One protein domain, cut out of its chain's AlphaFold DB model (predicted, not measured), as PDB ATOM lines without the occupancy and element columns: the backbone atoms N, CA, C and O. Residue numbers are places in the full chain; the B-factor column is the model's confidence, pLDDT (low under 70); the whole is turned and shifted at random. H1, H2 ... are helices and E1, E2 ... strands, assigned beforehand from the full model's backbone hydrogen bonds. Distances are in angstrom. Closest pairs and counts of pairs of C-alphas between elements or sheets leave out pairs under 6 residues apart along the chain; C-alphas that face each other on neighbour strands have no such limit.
ATOM      1  N   SER A 249     151.925 259.118 350.238       93.56
ATOM      2  CA  SER A 249     151.323 259.465 351.521       93.56
ATOM      3  C   SER A 249     152.354 259.726 352.615       93.56
ATOM      4  O   SER A 249     153.482 259.235 352.579       93.56
ATOM      5  N   ALA A 250     151.935 260.497 353.614       93.44
ATOM      6  CA  ALA A 250     152.699 260.833 354.796       93.44
ATOM      7  C   ALA A 250     152.155 260.091 356.027       93.44
ATOM      8  O   ALA A 250     150.945 260.012 356.243       93.44
ATOM      9  N   ALA A 251     153.053 259.591 356.878       93.00
ATOM     10  CA  ALA A 251     152.674 258.957 358.139       93.00
ATOM     11  C   ALA A 251     152.238 260.007 359.171       93.00
ATOM     12  O   ALA A 251     152.946 260.979 359.417       93.00
ATOM     13  N   ILE A 252     151.098 259.818 359.822       93.50
ATOM     14  CA  ILE A 252     150.545 260.723 360.832       93.50
ATOM     15  C   ILE A 252     150.308 259.943 362.119       93.50
ATOM     16  O   ILE A 252     149.804 258.820 362.094       93.50
ATOM     17  N   ASN A 253     150.638 260.558 363.253       93.19
ATOM     18  CA  ASN A 253     150.298 260.039 364.570       93.19
ATOM     19  C   ASN A 253     149.105 260.828 365.103       93.19
ATOM     20  O   ASN A 253     149.149 262.055 365.167       93.19
ATOM     21  N   CYS A 254     148.033 260.140 365.493       94.62
ATOM     22  CA  CYS A 254     146.911 260.809 366.135       94.62
ATOM     23  C   CYS A 254     147.340 261.376 367.498       94.62
ATOM     24  O   CYS A 254     147.797 260.604 368.342       94.62
ATOM     25  N   PRO A 255     147.111 262.667 367.777       93.38
ATOM     26  CA  PRO A 255     147.577 263.277 369.014       93.38
ATOM     27  C   PRO A 255     146.811 262.829 370.260       93.38
ATOM     28  O   PRO A 255     147.314 262.924 371.373       93.38
ATOM     29  N   ARG A 256     145.609 262.270 370.082       92.31
ATOM     30  CA  ARG A 256     144.777 261.777 371.185       92.31
ATOM     31  C   ARG A 256     145.047 260.316 371.526       92.31
ATOM     32  O   ARG A 256     145.271 259.988 372.683       92.31
ATOM     33  N   CYS A 257     144.986 259.427 370.535       94.00
ATOM     34  CA  CYS A 257     145.076 257.979 370.760       94.00
ATOM     35  C   CYS A 257     146.391 257.352 370.279       94.00
ATOM     36  O   CYS A 257     146.540 256.137 370.351       94.00
ATOM     37  N   ARG A 258     147.327 258.159 369.757       92.31
ATOM     38  CA  ARG A 258     148.661 257.751 369.273       92.31
ATOM     39  C   ARG A 258     148.670 256.740 368.123       92.31
ATOM     40  O   ARG A 258     149.732 256.276 367.720       92.31
ATOM     41  N   THR A 259     147.506 256.422 367.555       95.06
ATOM     42  CA  THR A 259     147.399 255.549 366.383       95.06
ATOM     43  C   THR A 259     148.157 256.167 365.214       95.06
ATOM     44  O   THR A 259     147.895 257.317 364.853       95.06
ATOM     45  N   LYS A 260     149.074 255.392 364.630       94.56
ATOM     46  CA  LYS A 260     149.797 255.752 363.409       94.56
ATOM     47  C   LYS A 260     148.965 255.347 362.198       94.56
ATOM     48  O   LYS A 260     148.447 254.233 362.163       94.56
ATOM     49  N   PHE A 261     148.828 256.229 361.221       95.50
ATOM     50  CA  PHE A 261     148.119 255.949 359.973       95.50
ATOM     51  C   PHE A 261     148.719 256.765 358.828       95.50
ATOM     52  O   PHE A 261     149.435 257.732 359.076       95.50
ATOM     53  N   SER A 262     148.462 256.370 357.583       95.19
ATOM     54  CA  SER A 262     148.943 257.109 356.412       95.19
ATOM     55  C   SER A 262     147.871 258.054 355.880       95.19
ATOM     56  O   SER A 262     146.685 257.720 355.909       95.19
ATOM     57  N   TRP A 263     148.284 259.217 355.386       95.12
ATOM     58  CA  TRP A 263     147.405 260.199 354.756       95.12
ATOM     59  C   TRP A 263     148.026 260.706 353.456       95.12
ATOM     60  O   TRP A 263     149.227 260.975 353.445       95.12
ATOM     61  N   PRO A 264     147.268 260.837 352.359       94.31
ATOM     62  CA  PRO A 264     147.827 261.257 351.081       94.31
ATOM     63  C   PRO A 264     148.496 262.632 351.183       94.31
ATOM     64  O   PRO A 264     148.029 263.519 351.904       94.31
ATOM     65  N   TRP A 265     149.593 262.813 350.447       92.88
ATOM     66  CA  TRP A 265     150.270 264.110 350.374       92.88
ATOM     67  C   TRP A 265     149.368 265.180 349.776       92.88
ATOM     68  O   TRP A 265     149.267 266.279 350.315       92.88
ATOM     69  N   ILE A 266     148.673 264.811 348.706       90.31
ATOM     70  CA  ILE A 266     147.719 265.632 347.976       90.31
ATOM     71  C   ILE A 266     146.423 264.836 347.889       90.31
ATOM     72  O   ILE A 266     146.442 263.648 347.569       90.31
ATOM     73  N   SER A 267     145.303 265.474 348.193       88.44
ATOM     74  CA  SER A 267     143.977 264.874 348.102       88.44
ATOM     75  C   SER A 267     143.031 265.811 347.362       88.44
ATOM     76  O   SER A 267     143.248 267.026 347.315       88.44
ATOM     77  N   GLU A 268     141.968 265.240 346.803       81.88
ATOM     78  CA  GLU A 268     140.815 266.014 346.355       81.88
ATOM     79  C   GLU A 268     140.229 266.789 347.545       81.88
ATOM     80  O   GLU A 268     140.182 266.287 348.674       81.88
ATOM     81  N   GLY A 269     139.791 268.025 347.330       82.31
ATOM     82  CA  GLY A 269     139.259 268.851 348.414       82.31
ATOM     83  C   GLY A 269     140.317 269.681 349.158       82.31
ATOM     84  O   GLY A 269     139.992 270.292 350.175       82.31
ATOM     85  N   GLY A 270     141.590 269.648 348.739       85.38
ATOM     86  CA  GLY A 270     142.656 270.440 349.360       85.38
ATOM     87  C   GLY A 270     143.109 269.934 350.736       85.38
ATOM     88  O   GLY A 270     143.785 270.665 351.455       85.38
ATOM     89  N   LYS A 271     142.719 268.709 351.126       90.69
ATOM     90  CA  LYS A 271     142.884 268.157 352.494       90.69
ATOM     91  C   LYS A 271     144.061 267.197 352.669       90.69
ATOM     92  O   LYS A 271     144.208 266.581 353.726       90.69
ATOM     93  N   GLY A 272     144.870 267.009 351.637       92.12
ATOM     94  CA  GLY A 272     146.127 266.272 351.691       92.12
ATOM     95  C   GLY A 272     147.130 266.943 352.626       92.12
ATOM     96  O   GLY A 272     147.018 268.123 352.948       92.12
ATOM     97  N   TYR A 273     148.107 266.172 353.094       93.31
ATOM     98  CA  TYR A 273     149.058 266.626 354.111       93.31
ATOM     99  C   TYR A 273     149.862 267.873 353.708       93.31
ATOM    100  O   TYR A 273     150.123 268.741 354.543       93.31
ATOM    101  N   ALA A 274     150.248 267.968 352.436       91.56
ATOM    102  CA  ALA A 274     151.030 269.078 351.897       91.56
ATOM    103  C   ALA A 274     150.160 270.253 351.407       91.56
ATOM    104  O   ALA A 274     150.688 271.208 350.848       91.56
ATOM    105  N   GLN A 275     148.837 270.202 351.595       88.69
ATOM    106  CA  GLN A 275     147.914 271.248 351.153       88.69
ATOM    107  C   GLN A 275     147.494 272.155 352.323       88.69
ATOM    108  O   GLN A 275     147.525 271.762 353.489       88.69
ATOM    109  N   CYS A 276     147.084 273.387 352.012       86.81
ATOM    110  CA  CYS A 276     146.746 274.401 353.017       86.81
ATOM    111  C   CYS A 276     145.533 274.030 353.885       86.81
ATOM    112  O   CYS A 276     145.500 274.391 355.057       86.81
ATOM    113  N   LEU A 277     144.553 273.302 353.335       88.88
ATOM    114  CA  LEU A 277     143.340 272.884 354.053       88.88
ATOM    115  C   LEU A 277     143.495 271.492 354.683       88.88
ATOM    116  O   LEU A 277     142.507 270.774 354.854       88.88
ATOM    117  N   PHE A 278     144.730 271.086 354.991       93.81
ATOM    118  CA  PHE A 278     145.028 269.786 355.577       93.81
ATOM    119  C   PHE A 278     144.157 269.508 356.809       93.81
ATOM    120  O   PHE A 278     144.284 270.163 357.845       93.81
ATOM    121  N   VAL A 279     143.320 268.476 356.698       95.00
ATOM    122  CA  VAL A 279     142.550 267.919 357.809       95.00
ATOM    123  C   VAL A 279     142.456 266.409 357.614       95.00
ATOM    124  O   VAL A 279     141.751 265.920 356.729       95.00
ATOM    125  N   ALA A 280     143.135 265.660 358.476       95.25
ATOM    126  CA  ALA A 280     143.028 264.212 358.558       95.25
ATOM    127  C   ALA A 280     142.028 263.789 359.633       95.25
ATOM    128  O   ALA A 280     141.913 264.408 360.689       95.25
ATOM    129  N   LYS A 281     141.331 262.675 359.407       95.94
ATOM    130  CA  LYS A 281     140.467 262.064 360.421       95.94
ATOM    131  C   LYS A 281     141.127 260.812 360.972       95.94
ATOM    132  O   LYS A 281     141.455 259.902 360.216       95.94
ATOM    133  N   CYS A 282     141.271 260.738 362.294       96.69
ATOM    134  CA  CYS A 282     141.789 259.538 362.940       96.69
ATOM    135  C   CYS A 282     140.908 258.314 362.599       96.69
ATOM    136  O   CYS A 282     139.693 258.372 362.831       96.69
ATOM    137  N   PRO A 283     141.492 257.204 362.101       96.19
ATOM    138  CA  PRO A 283     140.726 256.022 361.698       96.19
ATOM    139  C   PRO A 283     140.186 255.221 362.893       96.19
ATOM    140  O   PRO A 283     139.263 254.424 362.740       96.19
ATOM    141  N   THR A 284     140.722 255.439 364.096       96.38
ATOM    142  CA  THR A 284     140.290 254.742 365.310       96.38
ATOM    143  C   THR A 284     138.855 255.120 365.666       96.38
ATOM    144  O   THR A 284     138.551 256.288 365.934       96.38
ATOM    145  N   THR A 285     137.977 254.115 365.717       93.06
ATOM    146  CA  THR A 285     136.520 254.259 365.877       93.06
ATOM    147  C   THR A 285     136.110 255.079 367.096       93.06
ATOM    148  O   THR A 285     135.185 255.882 366.982       93.06
ATOM    149  N   ASN A 286     136.831 254.930 368.210       94.69
ATOM    150  CA  ASN A 286     136.573 255.622 369.477       94.69
ATOM    151  C   ASN A 286     137.280 256.987 369.600       94.69
ATOM    152  O   ASN A 286     137.077 257.694 370.582       94.69
ATOM    153  N   CYS A 287     138.122 257.364 368.633       95.31
ATOM    154  CA  CYS A 287     138.853 258.632 368.651       95.31
ATOM    155  C   CYS A 287     138.233 259.645 367.686       95.31
ATOM    156  O   CYS A 287     137.789 260.705 368.126       95.31
ATOM    157  N   ARG A 288     138.220 259.312 366.382       93.56
ATOM    158  CA  ARG A 288     137.698 260.127 365.262       93.56
ATOM    159  C   ARG A 288     138.113 261.605 365.260       93.56
ATOM    160  O   ARG A 288     137.447 262.416 364.618       93.56
ATOM    161  N   LEU A 289     139.195 261.946 365.955       94.88
ATOM    162  CA  LEU A 289     139.698 263.308 366.054       94.88
ATOM    163  C   LEU A 289     140.032 263.849 364.656       94.88
ATOM    164  O   LEU A 289     140.617 263.124 363.846       94.88
ATOM    165  N   GLN A 290     139.662 265.103 364.403       95.94
ATOM    166  CA  GLN A 290     140.139 265.869 363.255       95.94
ATOM    167  C   GLN A 290     141.512 266.454 363.583       95.94
ATOM    168  O   GLN A 290     141.709 267.004 364.664       95.94
ATOM    169  N   ILE A 291     142.463 266.257 362.681       96.06
ATOM    170  CA  ILE A 291     143.880 266.533 362.886       96.06
ATOM    171  C   ILE A 291     144.331 267.448 361.756       96.06
ATOM    172  O   ILE A 291     144.371 267.021 360.604       96.06
ATOM    173  N   ASP A 292     144.683 268.677 362.098       95.44
ATOM    174  CA  ASP A 292     145.341 269.651 361.231       95.44
ATOM    175  C   ASP A 292     146.832 269.789 361.613       95.44
ATOM    176  O   ASP A 292     147.351 269.047 362.459       95.44
ATOM    177  N   LYS A 293     147.563 270.700 360.951       91.69
ATOM    178  CA  LYS A 293     148.996 270.913 361.227       91.69
ATOM    179  C   LYS A 293     149.216 271.459 362.645       91.69
ATOM    180  O   LYS A 293     150.204 271.092 363.282       91.69
ATOM    181  N   GLU A 294     148.292 272.271 363.159       92.69
ATOM    182  CA  GLU A 294     148.364 272.838 364.510       92.69
ATOM    183  C   GLU A 294     148.231 271.753 365.578       92.69
ATOM    184  O   GLU A 294     149.069 271.667 366.473       92.69
ATOM    185  N   ALA A 295     147.258 270.849 365.446       92.38
ATOM    186  CA  ALA A 295     147.073 269.720 366.352       92.38
ATOM    187  C   ALA A 295     148.309 268.806 366.395       92.38
ATOM    188  O   ALA A 295     148.677 268.309 367.461       92.38
ATOM    189  N   ILE A 296     148.976 268.598 365.251       91.38
ATOM    190  CA  ILE A 296     150.252 267.868 365.187       91.38
ATOM    191  C   ILE A 296     151.364 268.658 365.893       91.38
ATOM    192  O   ILE A 296     152.155 268.072 366.633       91.38
ATOM    193  N   GLY A 297     151.433 269.975 365.687       89.62
ATOM    194  CA  GLY A 297     152.405 270.850 366.344       89.62
ATOM    195  C   GLY A 297     152.268 270.849 367.868       89.62
ATOM    196  O   GLY A 297     153.252 270.640 368.574       89.62
ATOM    197  N   VAL A 298     151.042 270.993 368.376       89.38
ATOM    198  CA  VAL A 298     150.730 270.957 369.815       89.38
ATOM    199  C   VAL A 298     151.113 269.615 370.432       89.38
ATOM    200  O   VAL A 298     151.657 269.573 371.531       89.38
ATOM    201  N   GLU A 299     150.883 268.508 369.729       89.81
ATOM    202  CA  GLU A 299     151.281 267.179 370.196       89.81
ATOM    203  C   GLU A 299     152.793 267.010 370.290       89.81
ATOM    204  O   GLU A 299     153.289 266.500 371.297       89.81
ATOM    205  N   ARG A 300     153.533 267.475 369.277       85.12
ATOM    206  CA  ARG A 300     155.001 267.470 369.302       85.12
ATOM    207  C   ARG A 300     155.530 268.314 370.455       85.12
ATOM    208  O   ARG A 300     156.427 267.866 371.163       85.12
ATOM    209  N   LEU A 301     154.946 269.493 370.673       86.00
ATOM    210  CA  LEU A 301     155.289 270.359 371.796       86.00
ATOM    211  C   LEU A 301     155.013 269.668 373.136       86.00
ATOM    212  O   LEU A 301     155.893 269.619 373.990       86.00
ATOM    213  N   ALA A 302     153.822 269.090 373.309       88.25
ATOM    214  CA  ALA A 302     153.453 268.382 374.530       88.25
ATOM    215  C   ALA A 302     154.412 267.219 374.823       88.25
ATOM    216  O   ALA A 302     154.852 267.061 375.959       88.25
ATOM    217  N   ARG A 303     154.790 266.443 373.799       83.94
ATOM    218  CA  ARG A 303     155.786 265.373 373.935       83.94
ATOM    219  C   ARG A 303     157.145 265.922 374.364       83.94
ATOM    220  O   ARG A 303     157.722 265.408 375.311       83.94
ATOM    221  N   ARG A 304     157.608 267.008 373.736       80.06
ATOM    222  CA  ARG A 304     158.888 267.648 374.076       80.06
ATOM    223  C   ARG A 304     158.906 268.157 375.520       80.06
ATOM    224  O   ARG A 304     159.905 267.981 376.206       80.06
ATOM    225  N   ILE A 305     157.798 268.724 376.007       85.69
ATOM    226  CA  ILE A 305     157.656 269.159 377.407       85.69
ATOM    227  C   ILE A 305     157.763 267.966 378.369       85.69
ATOM    228  O   ILE A 305     158.452 268.065 379.383       85.69
ATOM    229  N   VAL A 306     157.117 266.838 378.052       86.69
ATOM    230  CA  VAL A 306     157.228 265.606 378.854       86.69
ATOM    231  C   VAL A 306     158.671 265.099 378.863       86.69
ATOM    232  O   VAL A 306     159.224 264.873 379.936       86.69
ATOM    233  N   ASP A 307     159.318 265.029 377.697       80.00
ATOM    234  CA  ASP A 307     160.711 264.584 377.581       80.00
ATOM    235  C   ASP A 307     161.671 265.478 378.391       80.00
ATOM    236  O   ASP A 307     162.622 264.986 379.001       80.00
ATOM    237  N   MET A 308     161.435 266.796 378.428       78.62
ATOM    238  CA  MET A 308     162.209 267.733 379.253       78.62
ATOM    239  C   MET A 308     162.019 267.483 380.755       78.62
ATOM    240  O   MET A 308     162.990 267.540 381.517       78.62
ATOM    241  N   TYR A 309     160.786 267.203 381.186       83.06
ATOM    242  CA  TYR A 309     160.480 266.911 382.586       83.06
ATOM    243  C   TYR A 309     161.141 265.606 383.043       83.06
ATOM    244  O   TYR A 309     161.797 265.574 384.086       83.06
ATOM    245  N   ASP A 310     161.058 264.560 382.220       82.50
ATOM    246  CA  ASP A 310     161.661 263.262 382.518       82.50
ATOM    247  C   ASP A 310     163.194 263.358 382.608       82.50
ATOM    248  O   ASP A 310     163.796 262.829 383.543       82.50
ATOM    249  N   ARG A 311     163.845 264.110 381.706       74.69
ATOM    250  CA  ARG A 311     165.299 264.365 381.774       74.69
ATOM    251  C   ARG A 311     165.711 265.107 383.042       74.69
ATOM    252  O   ARG A 311     166.727 264.757 383.637       74.69
ATOM    253  N   SER A 312     164.934 266.109 383.450       74.81
ATOM    254  CA  SER A 312     165.218 266.896 384.657       74.81
ATOM    255  C   SER A 312     165.138 266.030 385.917       74.81
ATOM    256  O   SER A 312     165.984 266.140 386.800       74.81
ATOM    257  N   ASN A 313     164.171 265.113 385.975       71.56
ATOM    258  CA  ASN A 313     164.028 264.188 387.099       71.56
ATOM    259  C   ASN A 313     165.129 263.118 387.128       71.56
ATOM    260  O   ASN A 313     165.593 262.762 388.207       71.56
ATOM    261  N   CYS A 314     165.595 262.644 385.969       60.62
ATOM    262  CA  CYS A 314     166.714 261.701 385.886       60.62
ATOM    263  C   CYS A 314     168.073 262.308 386.276       60.62
ATOM    264  O   CYS A 314     168.987 261.556 386.587       60.62
ATOM    265  N   GLN A 315     168.238 263.636 386.250       54.47
ATOM    266  CA  GLN A 315     169.470 264.304 386.701       54.47
ATOM    267  C   GLN A 315     169.503 264.571 388.216       54.47
ATOM    268  O   GLN A 315     170.552 264.928 388.748       54.47
ATOM    269  N   LEU A 316     168.367 264.420 388.903       50.47
ATOM    270  CA  LEU A 316     168.221 264.646 390.347       50.47
ATOM    271  C   LEU A 316     168.229 263.346 391.174       50.47
ATOM    272  O   LEU A 316     168.160 263.422 392.402       50.47
ATOM    273  N   ALA A 317     168.296 262.184 390.518       43.16
ATOM    274  CA  ALA A 317     168.349 260.850 391.122       43.16
ATOM    275  C   ALA A 317     169.745 260.232 390.965       43.16
ATOM    276  O   ALA A 317     170.177 259.538 391.913       43.16
TER     277      ALA A 317
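AT A GLANCE: This is residues 249 to 317 of the 317 residues of an uncharacterized protein of Cryptococcus gattii serotype B (strain WM276 / ATCC MYA-4071) (UniProt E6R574). A small body, made of the two-stranded hairpin E1 and E2 and the looped stretch 265 to 292, leads into one long helix, H1, whose residues 304 to 314 stick out with the tail to 317 as an arm. The printed part has 69 residues with two named strands, antiparallel, then one named helix. The class is mixed, with under half of the residues in named elements. The whole is loose, radius of gyration of the C-alphas 14.9 A, spanning 53 by 26 by 16 A.

IN THESE COORDINATES: Find C-alpha 249 at (151.323, 259.465, 351.521), where E1, residues 249 to 253, begins, 13.1 A long. E2, residues 260 to 264, runs 13.6 A. H1, residues 293 to 314, runs 31.7 A to C-alpha 314 at (166.714, 261.701, 385.886).

HOW THE PARTS SIT: In the hairpin E1 and E2, antiparallel at 148 degrees, find N 250 and O 263 within hydrogen-bond range, 2.8 A. The closest C-alphas of E1 and H1, Asn 253 and Ile 296, are 7.9 A apart. In H1 every O i to N i+4 pair is within hydrogen-bond range.

THE WHOLE: The C-alphas farthest apart, Glu 268 and Ala 317, are 52.8 A apart. The printed part has no cut; the link E2 to H1 is long, 28 residues. Residues 314 to 317 have pLDDT under 70.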